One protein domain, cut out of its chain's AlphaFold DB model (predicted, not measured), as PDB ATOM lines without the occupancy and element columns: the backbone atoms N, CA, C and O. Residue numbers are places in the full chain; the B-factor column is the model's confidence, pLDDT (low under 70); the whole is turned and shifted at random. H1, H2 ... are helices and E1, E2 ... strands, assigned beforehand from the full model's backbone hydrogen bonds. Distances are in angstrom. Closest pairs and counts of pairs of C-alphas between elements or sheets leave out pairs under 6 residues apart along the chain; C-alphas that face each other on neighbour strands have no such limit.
ATOM      1  N   LEU A 173     101.826 135.002  85.987       93.38
ATOM      2  CA  LEU A 173     102.016 133.554  85.922       93.38
ATOM      3  C   LEU A 173     101.538 132.854  87.198       93.38
ATOM      4  O   LEU A 173     100.979 131.763  87.104       93.38
ATOM      5  N   SER A 174     101.707 133.487  88.360       92.50
ATOM      6  CA  SER A 174     101.267 132.941  89.648       92.50
ATOM      7  C   SER A 174      99.748 132.828  89.716       92.50
ATOM      8  O   SER A 174      99.229 131.782  90.095       92.50
ATOM      9  N   GLU A 175      99.031 133.861  89.268       93.44
ATOM     10  CA  GLU A 175      97.559 133.865  89.207       93.44
ATOM     11  C   GLU A 175      97.007 132.863  88.178       93.44
ATOM     12  O   GLU A 175      95.871 132.411  88.291       93.44
ATOM     13  N   LEU A 176      97.815 132.469  87.187       93.12
ATOM     14  CA  LEU A 176      97.491 131.374  86.265       93.12
ATOM     15  C   LEU A 176      97.871 129.986  86.807       93.12
ATOM     16  O   LEU A 176      97.692 128.994  86.101       93.12
ATOM     17  N   GLY A 177      98.411 129.896  88.026       93.25
ATOM     18  CA  GLY A 177      98.856 128.639  88.631       93.25
ATOM     19  C   GLY A 177     100.110 128.041  87.988       93.25
ATOM     20  O   GLY A 177     100.374 126.853  88.155       93.25
ATOM     21  N   MET A 178     100.880 128.837  87.243       95.31
ATOM     22  CA  MET A 178     102.089 128.374  86.564       95.31
ATOM     23  C   MET A 178     103.249 128.208  87.546       95.31
ATOM     24  O   MET A 178     103.377 128.928  88.534       95.31
ATOM     25  N   LYS A 179     104.154 127.292  87.215       95.81
ATOM     26  CA  LYS A 179     105.444 127.070  87.868       95.81
ATOM     27  C   LYS A 179     106.576 127.637  87.029       95.81
ATOM     28  O   LYS A 179     106.426 127.887  85.829       95.81
ATOM     29  N   THR A 180     107.736 127.798  87.650       96.56
ATOM     30  CA  THR A 180     108.969 128.163  86.954       96.56
ATOM     31  C   THR A 180     110.107 127.202  87.268       96.56
ATOM     32  O   THR A 180     110.064 126.388  88.191       96.56
ATOM     33  N   THR A 181     111.131 127.223  86.429       97.62
ATOM     34  CA  THR A 181     112.351 126.451  86.649       97.62
ATOM     35  C   THR A 181     113.525 127.234  86.101       97.62
ATOM     36  O   THR A 181     113.464 127.756  84.987       97.62
ATOM     37  N   LEU A 182     114.596 127.305  86.882       97.19
ATOM     38  CA  LEU A 182     115.881 127.836  86.463       97.19
ATOM     39  C   LEU A 182     116.779 126.666  86.052       97.19
ATOM     40  O   LEU A 182     117.058 125.788  86.867       97.19
ATOM     41  N   ALA A 183     117.224 126.648  84.800       96.94
ATOM     42  CA  ALA A 183     118.101 125.612  84.264       96.94
ATOM     43  C   ALA A 183     119.422 126.221  83.782       96.94
ATOM     44  O   ALA A 183     119.425 127.204  83.037       96.94
ATOM     45  N   ALA A 184     120.536 125.629  84.202       96.69
ATOM     46  CA  ALA A 184     121.883 126.030  83.820       96.69
ATOM     47  C   ALA A 184     122.489 124.993  82.872       96.69
ATOM     48  O   ALA A 184     122.465 123.798  83.162       96.69
ATOM     49  N   PHE A 185     123.050 125.444  81.756       96.06
ATOM     50  CA  PHE A 185     123.657 124.609  80.729       96.06
ATOM     51  C   PHE A 185     125.097 125.035  80.470       96.06
ATOM     52  O   PHE A 185     125.408 126.227  80.458       96.06
ATOM     53  N   GLU A 186     125.949 124.057  80.183       94.69
ATOM     54  CA  GLU A 186     127.311 124.269  79.716       94.69
ATOM     55  C   GLU A 186     127.467 123.729  78.298       94.69
ATOM     56  O   GLU A 186     127.282 122.542  78.040       94.69
ATOM     57  N   SER A 187     127.794 124.615  77.360       92.81
ATOM     58  CA  SER A 187     128.091 124.252  75.970       92.81
ATOM     59  C   SER A 187     129.599 124.260  75.729       92.81
ATOM     60  O   SER A 187     130.217 125.315  75.826       92.81
ATOM     61  N   LYS A 188     130.204 123.133  75.344       91.19
ATOM     62  CA  LYS A 188     131.677 123.011  75.247       91.19
ATOM     63  C   LYS A 188     132.306 123.825  74.114       91.19
ATOM     64  O   LYS A 188     133.513 124.048  74.113       91.19
ATOM     65  N   ASN A 189     131.519 124.224  73.116       88.88
ATOM     66  CA  ASN A 189     131.993 124.985  71.964       88.88
ATOM     67  C   ASN A 189     130.936 125.981  71.456       88.88
ATOM     68  O   ASN A 189     129.770 125.964  71.861       88.88
ATOM     69  N   SER A 190     131.365 126.884  70.570       86.44
ATOM     70  CA  SER A 190     130.530 127.972  70.052       86.44
ATOM     71  C   SER A 190     129.350 127.486  69.206       86.44
ATOM     72  O   SER A 190     128.290 128.102  69.279       86.44
ATOM     73  N   ASP A 191     129.507 126.398  68.448       88.25
ATOM     74  CA  ASP A 191     128.453 125.810  67.610       88.25
ATOM     75  C   ASP A 191     127.336 125.192  68.464       88.25
ATOM     76  O   ASP A 191     126.162 125.531  68.293       88.25
ATOM     77  N   ALA A 192     127.694 124.368  69.454       91.12
ATOM     78  CA  ALA A 192     126.751 123.806  70.420       91.12
ATOM     79  C   ALA A 192     125.978 124.915  71.144       91.12
ATOM     80  O   ALA A 192     124.746 124.887  71.207       91.12
ATOM     81  N   ARG A 193     126.694 125.960  71.582       90.44
ATOM     82  CA  ARG A 193     126.088 127.122  72.236       90.44
ATOM     83  C   ARG A 193     125.088 127.835  71.324       90.44
ATOM     84  O   ARG A 193     123.975 128.121  71.749       90.44
ATOM     85  N   GLN A 194     125.445 128.099  70.064       89.56
ATOM     86  CA  GLN A 194     124.542 128.751  69.104       89.56
ATOM     87  C   GLN A 194     123.289 127.915  68.819       89.56
ATOM     88  O   GLN A 194     122.184 128.458  68.750       89.56
ATOM     89  N   LYS A 195     123.432 126.590  68.692       91.19
ATOM     90  CA  LYS A 195     122.296 125.673  68.525       91.19
ATOM     91  C   LYS A 195     121.369 125.707  69.739       91.19
ATOM     92  O   LYS A 195     120.150 125.788  69.564       91.19
ATOM     93  N   LEU A 196     121.933 125.702  70.949       94.06
ATOM     94  CA  LEU A 196     121.160 125.792  72.188       94.06
ATOM     95  C   LEU A 196     120.436 127.133  72.289       94.06
ATOM     96  O   LEU A 196     119.229 127.154  72.515       94.06
ATOM     97  N   GLU A 197     121.126 128.242  72.025       92.31
ATOM     98  CA  GLU A 197     120.520 129.576  71.986       92.31
ATOM     99  C   GLU A 197     119.342 129.638  71.007       92.31
ATOM    100  O   GLU A 197     118.267 130.113  71.371       92.31
ATOM    101  N   LYS A 198     119.499 129.108  69.786       90.50
ATOM    102  CA  LYS A 198     118.424 129.079  68.782       90.50
ATOM    103  C   LYS A 198     117.208 128.293  69.272       90.50
ATOM    104  O   LYS A 198     116.069 128.732  69.091       90.50
ATOM    105  N   MET A 199     117.432 127.142  69.898       92.25
ATOM    106  CA  MET A 199     116.360 126.305  70.432       92.25
ATOM    107  C   MET A 199     115.641 126.976  71.612       92.25
ATOM    108  O   MET A 199     114.410 127.007  71.629       92.25
ATOM    109  N   LEU A 200     116.388 127.576  72.544       95.12
ATOM    110  CA  LEU A 200     115.836 128.328  73.673       95.12
ATOM    111  C   LEU A 200     115.014 129.532  73.192       95.12
ATOM    112  O   LEU A 200     113.865 129.693  73.597       95.12
ATOM    113  N   LEU A 201     115.547 130.325  72.254       92.94
ATOM    114  CA  LEU A 201     114.842 131.460  71.642       92.94
ATOM    115  C   LEU A 201     113.561 131.033  70.912       92.94
ATOM    116  O   LEU A 201     112.590 131.792  70.849       92.94
ATOM    117  N   SER A 202     113.517 129.810  70.391       93.44
ATOM    118  CA  SER A 202     112.332 129.264  69.721       93.44
ATOM    119  C   SER A 202     111.285 128.734  70.706       93.44
ATOM    120  O   SER A 202     110.118 128.639  70.348       93.44
ATOM    121  N   CYS A 203     111.644 128.429  71.956       96.31
ATOM    122  CA  CYS A 203     110.726 127.824  72.921       96.31
ATOM    123  C   CYS A 203     109.804 128.861  73.600       96.31
ATOM    124  O   CYS A 203     110.293 129.740  74.314       96.31
ATOM    125  N   PRO A 204     108.463 128.779  73.457       95.44
ATOM    126  CA  PRO A 204     107.526 129.705  74.111       95.44
ATOM    127  C   PRO A 204     107.623 129.781  75.639       95.44
ATOM    128  O   PRO A 204     107.230 130.787  76.226       95.44
ATOM    129  N   ARG A 205     108.146 128.722  76.266       96.25
ATOM    130  CA  ARG A 205     108.275 128.589  77.720       96.25
ATOM    131  C   ARG A 205     109.478 129.317  78.308       96.25
ATOM    132  O   ARG A 205     109.557 129.461  79.518       96.25
ATOM    133  N   VAL A 206     110.412 129.775  77.480       96.62
ATOM    134  CA  VAL A 206     111.598 130.499  77.946       96.62
ATOM    135  C   VAL A 206     111.233 131.956  78.237       96.62
ATOM    136  O   VAL A 206     110.839 132.692  77.334       96.62
ATOM    137  N   LEU A 207     111.373 132.366  79.502       93.75
ATOM    138  CA  LEU A 207     111.187 133.746  79.968       93.75
ATOM    139  C   LEU A 207     112.450 134.584  79.789       93.75
ATOM    140  O   LEU A 207     112.383 135.753  79.419       93.75
ATOM    141  N   MET A 208     113.605 133.989  80.083       93.00
ATOM    142  CA  MET A 208     114.887 134.685  80.113       93.00
ATOM    143  C   MET A 208     116.018 133.733  79.740       93.00
ATOM    144  O   MET A 208     115.986 132.552  80.089       93.00
ATOM    145  N   ILE A 209     117.029 134.266  79.055       93.56
ATOM    146  CA  ILE A 209     118.294 133.590  78.765       93.56
ATOM    147  C   ILE A 209     119.410 134.552  79.169       93.56
ATOM    148  O   ILE A 209     119.444 135.692  78.709       93.56
ATOM    149  N   LEU A 210     120.318 134.088  80.013       91.25
ATOM    150  CA  LEU A 210     121.524 134.783  80.436       91.25
ATOM    151  C   LEU A 210     122.745 133.987  79.977       91.25
ATOM    152  O   LEU A 210     122.670 132.774  79.782       91.25
ATOM    153  N   LYS A 211     123.871 134.681  79.810       90.38
ATOM    154  CA  LYS A 211     125.171 134.093  79.464       90.38
ATOM    155  C   LYS A 211     126.168 134.445  80.561       90.38
ATOM    156  O   LYS A 211     126.858 135.459  80.429       90.38
ATOM    157  N   PRO A 212     126.144 133.722  81.687       88.12
ATOM    158  CA  PRO A 212     127.025 134.037  82.793       88.12
ATOM    159  C   PRO A 212     128.474 133.632  82.471       88.12
ATOM    160  O   PRO A 212     128.756 132.994  81.455       88.12
ATOM    161  N   THR A 213     129.412 134.121  83.282       79.75
ATOM    162  CA  THR A 213     130.863 133.917  83.105       79.75
ATOM    163  C   THR A 213     131.407 132.750  83.933       79.75
ATOM    164  O   THR A 213     132.620 132.604  84.060       79.75
ATOM    165  N   ASP A 214     130.529 131.984  84.573       74.38
ATOM    166  CA  ASP A 214     130.849 130.886  85.477       74.38
ATOM    167  C   ASP A 214     130.843 129.531  84.746       74.38
ATOM    168  O   ASP A 214     130.983 129.456  83.526       74.38
ATOM    169  N   LYS A 215     130.757 128.434  85.510       75.56
ATOM    170  CA  LYS A 215     130.845 127.057  84.995       75.56
ATOM    171  C   LYS A 215     129.724 126.701  84.010       75.56
ATOM    172  O   LYS A 215     129.886 125.737  83.272       75.56
ATOM    173  N   ALA A 216     128.598 127.406  84.051       86.69
ATOM    174  CA  ALA A 216     127.547 127.284  83.057       86.69
ATOM    175  C   ALA A 216     127.596 128.514  82.153       86.69
ATOM    176  O   ALA A 216     127.498 129.635  82.624       86.69
ATOM    177  N   ASN A 217     127.689 128.337  80.845       89.56
ATOM    178  CA  ASN A 217     127.713 129.466  79.918       89.56
ATOM    179  C   ASN A 217     126.328 129.893  79.401       89.56
ATOM    180  O   ASN A 217     126.227 130.895  78.681       89.56
ATOM    181  N   ILE A 218     125.260 129.183  79.790       94.62
ATOM    182  CA  ILE A 218     123.860 129.563  79.569       94.62
ATOM    183  C   ILE A 218     123.031 129.303  80.834       94.62
ATOM    184  O   ILE A 218     123.032 128.204  81.377       94.62
ATOM    185  N   LEU A 219     122.237 130.289  81.252       95.94
ATOM    186  CA  LEU A 219     121.260 130.164  82.335       95.94
ATOM    187  C   LEU A 219     119.889 130.611  81.830       95.94
ATOM    188  O   LEU A 219     119.766 131.698  81.268       95.94
ATOM    189  N   THR A 220     118.851 129.800  82.009       96.75
ATOM    190  CA  THR A 220     117.515 130.112  81.490       96.75
ATOM    191  C   THR A 220     116.422 129.922  82.530       96.75
ATOM    192  O   THR A 220     116.411 128.937  83.264       96.75
ATOM    193  N   LEU A 221     115.501 130.887  82.582       96.38
ATOM    194  CA  LEU A 221     114.280 130.806  83.376       96.38
ATOM    195  C   LEU A 221     113.134 130.377  82.461       96.38
ATOM    196  O   LEU A 221     112.880 131.029  81.444       96.38
ATOM    197  N   LEU A 222     112.440 129.306  82.833       97.19
ATOM    198  CA  LEU A 222     111.277 128.785  82.125       97.19
ATOM    199  C   LEU A 222     109.999 128.943  82.947       97.19
ATOM    200  O   LEU A 222     110.061 128.987  84.173       97.19
ATOM    201  N   TRP A 223     108.854 128.934  82.265       96.44
ATOM    202  CA  TRP A 223     107.524 128.799  82.857       96.44
ATOM    203  C   TRP A 223     106.770 127.581  82.298       96.44
ATOM    204  O   TRP A 223     106.967 127.180  81.144       96.44
ATOM    205  N   GLY A 224     105.900 126.981  83.106       96.44
ATOM    206  CA  GLY A 224     105.098 125.824  82.713       96.44
ATOM    207  C   GLY A 224     103.935 125.563  83.656       96.44
ATOM    208  O   GLY A 224     103.867 126.148  84.728       96.44
ATOM    209  N   GLU A 225     103.011 124.705  83.243       96.62
ATOM    210  CA  GLU A 225     101.781 124.414  83.991       96.62
ATOM    211  C   GLU A 225     102.078 123.609  85.259       96.62
ATOM    212  O   GLU A 225     101.443 123.796  86.289       96.62
ATOM    213  N   ASP A 226     103.082 122.736  85.193       95.94
ATOM    214  CA  ASP A 226     103.518 121.891  86.296       95.94
ATOM    215  C   ASP A 226     105.013 121.550  86.173       95.94
ATOM    216  O   ASP A 226     105.678 121.832  85.165       95.94
ATOM    217  N   GLN A 227     105.560 120.934  87.225       96.56
ATOM    218  CA  GLN A 227     106.974 120.571  87.264       96.56
ATOM    219  C   GLN A 227     107.332 119.463  86.261       96.56
ATOM    220  O   GLN A 227     108.457 119.454  85.762       96.56
ATOM    221  N   SER A 228     106.403 118.557  85.932       97.06
ATOM    222  CA  SER A 228     106.664 117.478  84.968       97.06
ATOM    223  C   SER A 228     106.868 118.044  83.560       97.06
ATOM    224  O   SER A 228     107.875 117.771  82.904       97.06
ATOM    225  N   THR A 229     106.004 118.970  83.149       97.50
ATOM    226  CA  THR A 229     106.099 119.706  81.888       97.50
ATOM    227  C   THR A 229     107.393 120.516  81.804       97.50
ATOM    228  O   THR A 229     108.038 120.546  80.749       97.50
ATOM    229  N   LEU A 230     107.809 121.158  82.900       97.62
ATOM    230  CA  LEU A 230     109.078 121.888  82.963       97.62
ATOM    231  C   LEU A 230     110.284 120.958  82.821       97.62
ATOM    232  O   LEU A 230     111.158 121.233  82.001       97.62
ATOM    233  N   ASN A 231     110.297 119.833  83.538       96.12
ATOM    234  CA  ASN A 231     111.352 118.828  83.428       96.12
ATOM    235  C   ASN A 231     111.433 118.283  81.996       96.12
ATOM    236  O   ASN A 231     112.494 118.339  81.382       96.12
ATOM    237  N   SER A 232     110.301 117.883  81.409       95.69
ATOM    238  CA  SER A 232     110.201 117.457  80.007       95.69
ATOM    239  C   SER A 232     110.726 118.517  79.029       95.69
ATOM    240  O   SER A 232     111.395 118.196  78.043       95.69
ATOM    241  N   THR A 233     110.455 119.797  79.297       95.94
ATOM    242  CA  THR A 233     110.954 120.913  78.480       95.94
ATOM    243  C   THR A 233     112.472 121.059  78.602       95.94
ATOM    244  O   THR A 233     113.146 121.207  77.583       95.94
ATOM    245  N   VAL A 234     113.031 120.972  79.809       95.94
ATOM    246  CA  VAL A 234     114.482 121.041  80.051       95.94
ATOM    247  C   VAL A 234     115.206 119.845  79.427       95.94
ATOM    248  O   VAL A 234     116.210 120.033  78.739       95.94
ATOM    249  N   GLU A 235     114.677 118.629  79.576       92.50
ATOM    250  CA  GLU A 235     115.213 117.420  78.931       92.50
ATOM    251  C   GLU A 235     115.235 117.555  77.406       92.50
ATOM    252  O   GLU A 235     116.192 117.144  76.747       92.50
ATOM    253  N   SER A 236     114.225 118.218  76.833       90.75
ATOM    254  CA  SER A 236     114.183 118.499  75.397       90.75
ATOM    255  C   SER A 236     115.416 119.274  74.912       90.75
ATOM    256  O   SER A 236     115.802 119.136  73.749       90.75
ATOM    257  N   PHE A 237     116.067 120.033  75.799       91.62
ATOM    258  CA  PHE A 237     117.235 120.829  75.462       91.62
ATOM    259  C   PHE A 237     118.562 120.067  75.506       91.62
ATOM    260  O   PHE A 237     119.526 120.491  74.871       91.62
ATOM    261  N   LYS A 238     118.610 118.904  76.167       86.56
ATOM    262  CA  LYS A 238     119.816 118.058  76.229       86.56
ATOM    263  C   LYS A 238     120.164 117.373  74.909       86.56
ATOM    264  O   LYS A 238     121.257 116.841  74.769       86.56
ATOM    265  N   GLY A 239     119.259 117.379  73.929       81.31
ATOM    266  CA  GLY A 239     119.476 116.735  72.628       81.31
ATOM    267  C   GLY A 239     120.581 117.366  71.770       81.31
ATOM    268  O   GLY A 239     120.858 116.877  70.678       81.31
ATOM    269  N   ILE A 240     121.201 118.456  72.227       86.81
ATOM    270  CA  ILE A 240     122.296 119.120  71.524       86.81
ATOM    271  C   ILE A 240     123.620 118.501  71.962       86.81
ATOM    272  O   ILE A 240     124.003 118.563  73.128       86.81
ATOM    273  N   LYS A 241     124.342 117.923  70.997       89.31
ATOM    274  CA  LYS A 241     125.694 117.401  71.209       89.31
ATOM    275  C   LYS A 241     126.594 118.481  71.823       89.31
ATOM    276  O   LYS A 241     126.500 119.649  71.452       89.31
ATOM    277  N   ASP A 242     127.466 118.074  72.743       91.81
ATOM    278  CA  ASP A 242     128.409 118.951  73.453       91.81
ATOM    279  C   ASP A 242     127.742 120.015  74.347       91.81
ATOM    280  O   ASP A 242     128.360 121.028  74.679       91.81
ATOM    281  N   THR A 243     126.493 119.772  74.751       92.94
ATOM    282  CA  THR A 243     125.765 120.551  75.759       92.94
ATOM    283  C   THR A 243     125.465 119.674  76.969       92.94
ATOM    284  O   THR A 243     124.928 118.578  76.830       92.94
ATOM    285  N   GLU A 244     125.778 120.163  78.163       93.88
ATOM    286  CA  GLU A 244     125.525 119.482  79.431       93.88
ATOM    287  C   GLU A 244     124.593 120.323  80.302       93.88
ATOM    288  O   GLU A 244     124.712 121.545  80.371       93.88
ATOM    289  N   LEU A 245     123.647 119.671  80.975       95.56
ATOM    290  CA  LEU A 245     122.806 120.316  81.977       95.56
ATOM    291  C   LEU A 245     123.557 120.318  83.311       95.56
ATOM    292  O   LEU A 245     123.828 119.258  83.868       95.56
ATOM    293  N   VAL A 246     123.893 121.505  83.806       95.06
ATOM    294  CA  VAL A 246     124.689 121.701  85.024       95.06
ATOM    295  C   VAL A 246     123.810 121.639  86.268       95.06
ATOM    296  O   VAL A 246     124.160 120.967  87.236       95.06
ATOM    297  N   SER A 247     122.671 122.332  86.255       94.62
ATOM    298  CA  SER A 247     121.723 122.315  87.368       94.62
ATOM    299  C   SER A 247     120.305 122.659  86.922       94.62
ATOM    300  O   SER A 247     120.085 123.293  85.886       94.62
ATOM    301  N   VAL A 248     119.339 122.226  87.732       96.62
ATOM    302  CA  VAL A 248     117.919 122.555  87.602       96.62
ATOM    303  C   VAL A 248     117.391 122.897  88.980       96.62
ATOM    304  O   VAL A 248     117.562 122.125  89.923       96.62
ATOM    305  N   HIS A 249     116.734 124.044  89.088       96.00
ATOM    306  CA  HIS A 249     116.097 124.501  90.312       96.00
ATOM    307  C   HIS A 249     114.633 124.804  90.012       96.00
ATOM    308  O   HIS A 249     114.321 125.730  89.262       96.00
ATOM    309  N   SER A 250     113.742 124.003  90.583       95.38
ATOM    310  CA  SER A 250     112.303 124.248  90.563       95.38
ATOM    311  C   SER A 250     111.964 125.453  91.437       95.38
ATOM    312  O   SER A 250     112.522 125.605  92.524       95.38
ATOM    313  N   SER A 251     111.046 126.303  90.981       90.50
ATOM    314  CA  SER A 251     110.625 127.490  91.726       90.50
ATOM    315  C   SER A 251     109.180 127.880  91.426       90.50
ATOM    316  O   SER A 251     108.669 127.687  90.322       90.50
ATOM    317  N   GLU A 252     108.523 128.520  92.389       89.56
ATOM    318  CA  GLU A 252     107.342 129.337  92.092       89.56
ATOM    319  C   GLU A 252     107.748 130.547  91.232       89.56
ATOM    320  O   GLU A 252     108.936 130.899  91.209       89.56
ATOM    321  N   PRO A 253     106.817 131.185  90.497       89.31
ATOM    322  CA  PRO A 253     107.146 132.383  89.738       89.31
ATOM    323  C   PRO A 253     107.778 133.479  90.622       89.31
ATOM    324  O   PRO A 253     107.480 133.552  91.818       89.31
ATOM    325  N   PRO A 254     108.662 134.329  90.062       86.31
ATOM    326  CA  PRO A 254     109.333 135.386  90.814       86.31
ATOM    327  C   PRO A 254     108.382 136.259  91.647       86.31
ATOM    328  O   PRO A 254     107.338 136.688  91.168       86.31
ATOM    329  N   LEU A 255     108.787 136.573  92.884       84.88
ATOM    330  CA  LEU A 255     108.031 137.453  93.792       84.88
ATOM    331  C   LEU A 255     108.031 138.920  93.344       84.88
ATOM    332  O   LEU A 255     107.151 139.686  93.727       84.88
ATOM    333  N   VAL A 256     109.053 139.330  92.587       83.00
ATOM    334  CA  VAL A 256     109.199 140.699  92.090       83.00
ATOM    335  C   VAL A 256     109.368 140.679  90.581       83.00
ATOM    336  O   VAL A 256     110.198 139.959  90.028       83.00
ATOM    337  N   THR A 257     108.566 141.562  89.987       80.56
ATOM    338  CA  THR A 257     107.724 141.370  88.806       80.56
ATOM    339  C   THR A 257     106.767 140.188  88.949       80.56
ATOM    340  O   THR A 257     107.152 139.029  88.878       80.56
ATOM    341  N   ASP A 258     105.494 140.514  89.146       80.69
ATOM    342  CA  ASP A 258     104.378 139.572  89.149       80.69
ATOM    343  C   ASP A 258     103.847 139.319  87.731       80.69
ATOM    344  O   ASP A 258     103.165 138.330  87.498       80.69
ATOM    345  N   ALA A 259     104.191 140.179  86.766       88.06
ATOM    346  CA  ALA A 259     103.736 140.101  85.387       88.06
ATOM    347  C   ALA A 259     104.895 139.890  84.396       88.06
ATOM    348  O   ALA A 259     105.922 140.571  84.450       88.06
ATOM    349  N   PHE A 260     104.702 138.976  83.441       91.44
ATOM    350  CA  PHE A 260     105.713 138.557  82.468       91.44
ATOM    351  C   PHE A 260     105.256 138.798  81.031       91.44
ATOM    352  O   PHE A 260     104.125 138.489  80.654       91.44
ATOM    353  N   HIS A 261     106.152 139.311  80.190       90.12
ATOM    354  CA  HIS A 261     105.906 139.440  78.754       90.12
ATOM    355  C   HIS A 261     106.163 138.104  78.050       90.12
ATOM    356  O   HIS A 261     107.244 137.882  77.504       90.12
ATOM    357  N   ILE A 262     105.177 137.207  78.074       91.75
ATOM    358  CA  ILE A 262     105.273 135.893  77.427       91.75
ATOM    359  C   ILE A 262     104.723 135.904  75.998       91.75
ATOM    360  O   ILE A 262     103.935 136.769  75.612       91.75
ATOM    361  N   ARG A 263     105.138 134.918  75.195       89.50
ATOM    362  CA  ARG A 263     104.561 134.677  73.866       89.50
ATOM    363  C   ARG A 263     103.257 133.897  74.004       89.50
ATOM    364  O   ARG A 263     103.272 132.779  74.507       89.50
ATOM    365  N   VAL A 264     102.168 134.472  73.504       90.88
ATOM    366  CA  VAL A 264     100.841 133.845  73.441       90.88
ATOM    367  C   VAL A 264     100.496 133.563  71.982       90.88
ATOM    368  O   VAL A 264     100.847 134.348  71.100       90.88
ATOM    369  N   PHE A 265      99.816 132.445  71.731       94.31
ATOM    370  CA  PHE A 265      99.492 131.955  70.391       94.31
ATOM    371  C   PHE A 265      97.974 131.765  70.278       94.31
ATOM    372  O   PHE A 265      97.482 130.695  70.632       94.31
ATOM    373  N   PRO A 266      97.219 132.789  69.830       91.75
ATOM    374  CA  PRO A 266      95.775 132.662  69.621       91.75
ATOM    375  C   PRO A 266      95.426 131.664  68.509       91.75
ATOM    376  O   PRO A 266      94.468 130.909  68.628       91.75
ATOM    377  N   ALA A 267      96.228 131.640  67.439       94.31
ATOM    378  CA  ALA A 267      96.196 130.600  66.419       94.31
ATOM    379  C   ALA A 267      97.260 129.550  66.751       94.31
ATOM    380  O   ALA A 267      98.419 129.892  66.997       94.31
ATOM    381  N   LYS A 268      96.843 128.283  66.786       96.06
ATOM    382  CA  LYS A 268      97.693 127.139  67.116       96.06
ATOM    383  C   LYS A 268      98.034 126.340  65.856       96.06
ATOM    384  O   LYS A 268      97.162 126.093  65.018       96.06
ATOM    385  N   GLU A 269      99.272 125.867  65.786       96.75
ATOM    386  CA  GLU A 269      99.806 125.085  64.666       96.75
ATOM    387  C   GLU A 269      99.919 123.587  64.997       96.75
ATOM    388  O   GLU A 269      99.773 123.169  66.145       96.75
ATOM    389  N   ASP A 270     100.198 122.745  64.003       96.94
ATOM    390  CA  ASP A 270     100.451 121.313  64.241       96.94
ATOM    391  C   ASP A 270     101.909 121.044  64.679       96.94
ATOM    392  O   ASP A 270     102.208 120.048  65.345       96.94
ATOM    393  N   ILE A 271     102.824 121.959  64.339       96.88
ATOM    394  CA  ILE A 271     104.260 121.880  64.630       96.88
ATOM    395  C   ILE A 271     104.650 123.047  65.541       96.88
ATOM    396  O   ILE A 271     104.324 124.201  65.275       96.88
ATOM    397  N   ALA A 272     105.372 122.753  66.623       95.38
ATOM    398  CA  ALA A 272     105.868 123.771  67.542       95.38
ATOM    399  C   ALA A 272     106.952 124.646  66.875       95.38
ATOM    400  O   ALA A 272     107.663 124.164  65.996       95.38
ATOM    401  N   PRO A 273     107.202 125.884  67.347       93.56
ATOM    402  CA  PRO A 273     108.233 126.760  66.774       93.56
ATOM    403  C   PRO A 273     109.656 126.179  66.804       93.56
ATOM    404  O   PRO A 273     110.517 126.598  66.037       93.56
ATOM    405  N   CYS A 274     109.916 125.201  67.676       90.69
ATOM    406  CA  CYS A 274     111.172 124.451  67.711       90.69
ATOM    407  C   CYS A 274     111.238 123.282  66.702       90.69
ATOM    408  O   CYS A 274     112.207 122.530  66.718       90.69
ATOM    409  N   GLY A 275     110.216 123.095  65.862       92.00
ATOM    410  CA  GLY A 275     110.113 122.031  64.856       92.00
ATOM    411  C   GLY A 275     109.538 120.705  65.365       92.00
ATOM    412  O   GLY A 275     109.350 119.778  64.582       92.00
ATOM    413  N   ARG A 276     109.242 120.584  66.665       91.81
ATOM    414  CA  ARG A 276     108.701 119.344  67.244       91.81
ATOM    415  C   ARG A 276     107.201 119.206  66.996       91.81
ATOM    416  O   ARG A 276     106.448 120.160  67.177       91.81
ATOM    417  N   LYS A 277     106.757 117.985  66.703       96.69
ATOM    418  CA  LYS A 277     105.342 117.603  66.698       96.69
ATOM    419  C   LYS A 277     104.963 117.019  68.054       96.69
ATOM    420  O   LYS A 277     105.292 115.875  68.353       96.69
ATOM    421  N   CYS A 278     104.287 117.796  68.898       96.31
ATOM    422  CA  CYS A 278     103.924 117.321  70.240       96.31
ATOM    423  C   CYS A 278     102.992 116.101  70.202       96.31
ATOM    424  O   CYS A 278     103.105 115.253  71.075       96.31
ATOM    425  N   ALA A 279     102.145 115.974  69.177       96.38
ATOM    426  CA  ALA A 279     101.253 114.826  69.003       96.38
ATOM    427  C   ALA A 279     101.997 113.483  68.848       96.38
ATOM    428  O   ALA A 279     101.439 112.441  69.166       96.38
ATOM    429  N   GLU A 280     103.253 113.514  68.392       96.94
ATOM    430  CA  GLU A 280     104.116 112.339  68.198       96.94
ATOM    431  C   GLU A 280     105.155 112.198  69.336       96.94
ATOM    432  O   GLU A 280     106.022 111.328  69.305       96.94
ATOM    433  N   CYS A 281     105.120 113.074  70.348       95.06
ATOM    434  CA  CYS A 281     106.113 113.105  71.419       95.06
ATOM    435  C   CYS A 281     105.719 112.181  72.578       95.06
ATOM    436  O   CYS A 281     104.681 112.387  73.202       95.06
ATOM    437  N   VAL A 282     106.604 111.243  72.935       94.81
ATOM    438  CA  VAL A 282     106.396 110.277  74.034       94.81
ATOM    439  C   VAL A 282     105.983 110.962  75.342       94.81
ATOM    440  O   VAL A 282     104.948 110.626  75.902       94.81
ATOM    441  N   GLN A 283     106.709 112.006  75.766       94.75
ATOM    442  CA  GLN A 283     106.413 112.735  77.011       94.75
ATOM    443  C   GLN A 283     105.010 113.367  77.015       94.75
ATOM    444  O   GLN A 283     104.369 113.462  78.055       94.75
ATOM    445  N   PHE A 284     104.518 113.808  75.854       96.56
ATOM    446  CA  PHE A 284     103.164 114.348  75.734       96.56
ATOM    447  C   PHE A 284     102.103 113.236  75.748       96.56
ATOM    448  O   PHE A 284     101.081 113.368  76.423       96.56
ATOM    449  N   ILE A 285     102.352 112.140  75.024       96.69
ATOM    450  CA  ILE A 285     101.447 110.983  74.937       96.69
ATOM    451  C   ILE A 285     101.248 110.346  76.320       96.69
ATOM    452  O   ILE A 285     100.121 110.029  76.690       96.69
ATOM    453  N   GLU A 286     102.316 110.242  77.111       96.62
ATOM    454  CA  GLU A 286     102.302 109.688  78.472       96.62
ATOM    455  C   GLU A 286     101.806 110.677  79.544       96.62
ATOM    456  O   GLU A 286     101.792 110.355  80.730       96.62
ATOM    457  N   GLY A 287     101.403 111.894  79.156       95.12
ATOM    458  CA  GLY A 287     100.875 112.898  80.085       95.12
ATOM    459  C   GLY A 287     101.923 113.564  80.987       95.12
ATOM    460  O   GLY A 287     101.551 114.228  81.947       95.12
TER     461      GLY A 287
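Overview. This is residues 173 to 287 of the 302 residues of the protein "HTH asnC-type domain-containing protein" of Candidatus Bathyarchaeota archaeon RBG_16_48_13 (UniProt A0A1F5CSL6). What shape does this domain have? A strongly twisted sheet of four strands has two helices, H1 and H2, over the same face, and a long stretch, residues 252 to 281, swings round one end of this body to bring H3 close to H2. What are the counts? The printed part has 115 residues, with elements in the order E1 H1 E2 E3 H2 E4 H3; the sheet runs E2 E3 E1 E4, all antiparallel, and the class is mixed, helices and strands. The whole is compact, with a radius of gyration of the C-alphas of 14.2 A and spans of 37 by 36 by 24 A.

Along the chain. Where are the strands? E1 is residues 179 to 187, 25.7 A long, beginning at C-alpha 179 at (105.444, 127.070, 87.868). E2 is residues 206 to 210, E3 is residues 218 to 224, 19.4 A, and E4 is residues 243 to 251, 23.1 A, with a bend of 54 degrees at residue 246. Where are the helices? H1 is residues 190 to 202, 18.2 A long, and H2 is residues 227 to 237, 15.6 A. H3, residues 282 to 285, ends at C-alpha 285 at (101.447, 110.983, 74.937).

Arrangement. How is the sheet joined? E1 and E4 are antiparallel, with N 182 and O 249 within hydrogen-bond range at 2.9 A; E3 and E1 are antiparallel, with N 183 and O 220 at 2.9 A. E2 and E3 form a hairpin, with N 210 and O 219 at 2.8 A. How do the helices stand? In two layers, helices on one face of a sheet, H1 lies over E3 and E1 at a height over the sheet of 8.4 A, along the strands at 21 degrees to E3 on the local plane. H1, with residues 196 to 200 alone, and H2 only just touch, with 3 pairs of C-alphas within 8 A, the closest being Leu 196 and Phe 237 at 7.1 A; they run opposite ways at a steep tilt of 40 degrees. H2 and H3 are close but not clearly touching, the closest C-alphas being Ser 232 and Gln 283, 6.8 A apart. Which units recur? E1, H1, E2 and E3, H2, E4 are split strand-helix-strand units, same-way strands with another strand between them, each with a right-handed crossover. How complete are the helix backbones? Every O i to N i+4 pair is within hydrogen-bond range in H1, 6 of 7 in H2, and H3 is too short for such a pair.

Size, cuts and confidence. How large is it? The two C-alphas farthest apart, Asp 214 and Ala 267, are 39.5 A apart. Are there cuts, long links or weak places? The printed part has no cut, the link E4 to H3 is long with 30 residues, and no printed residue has pLDDT under 70.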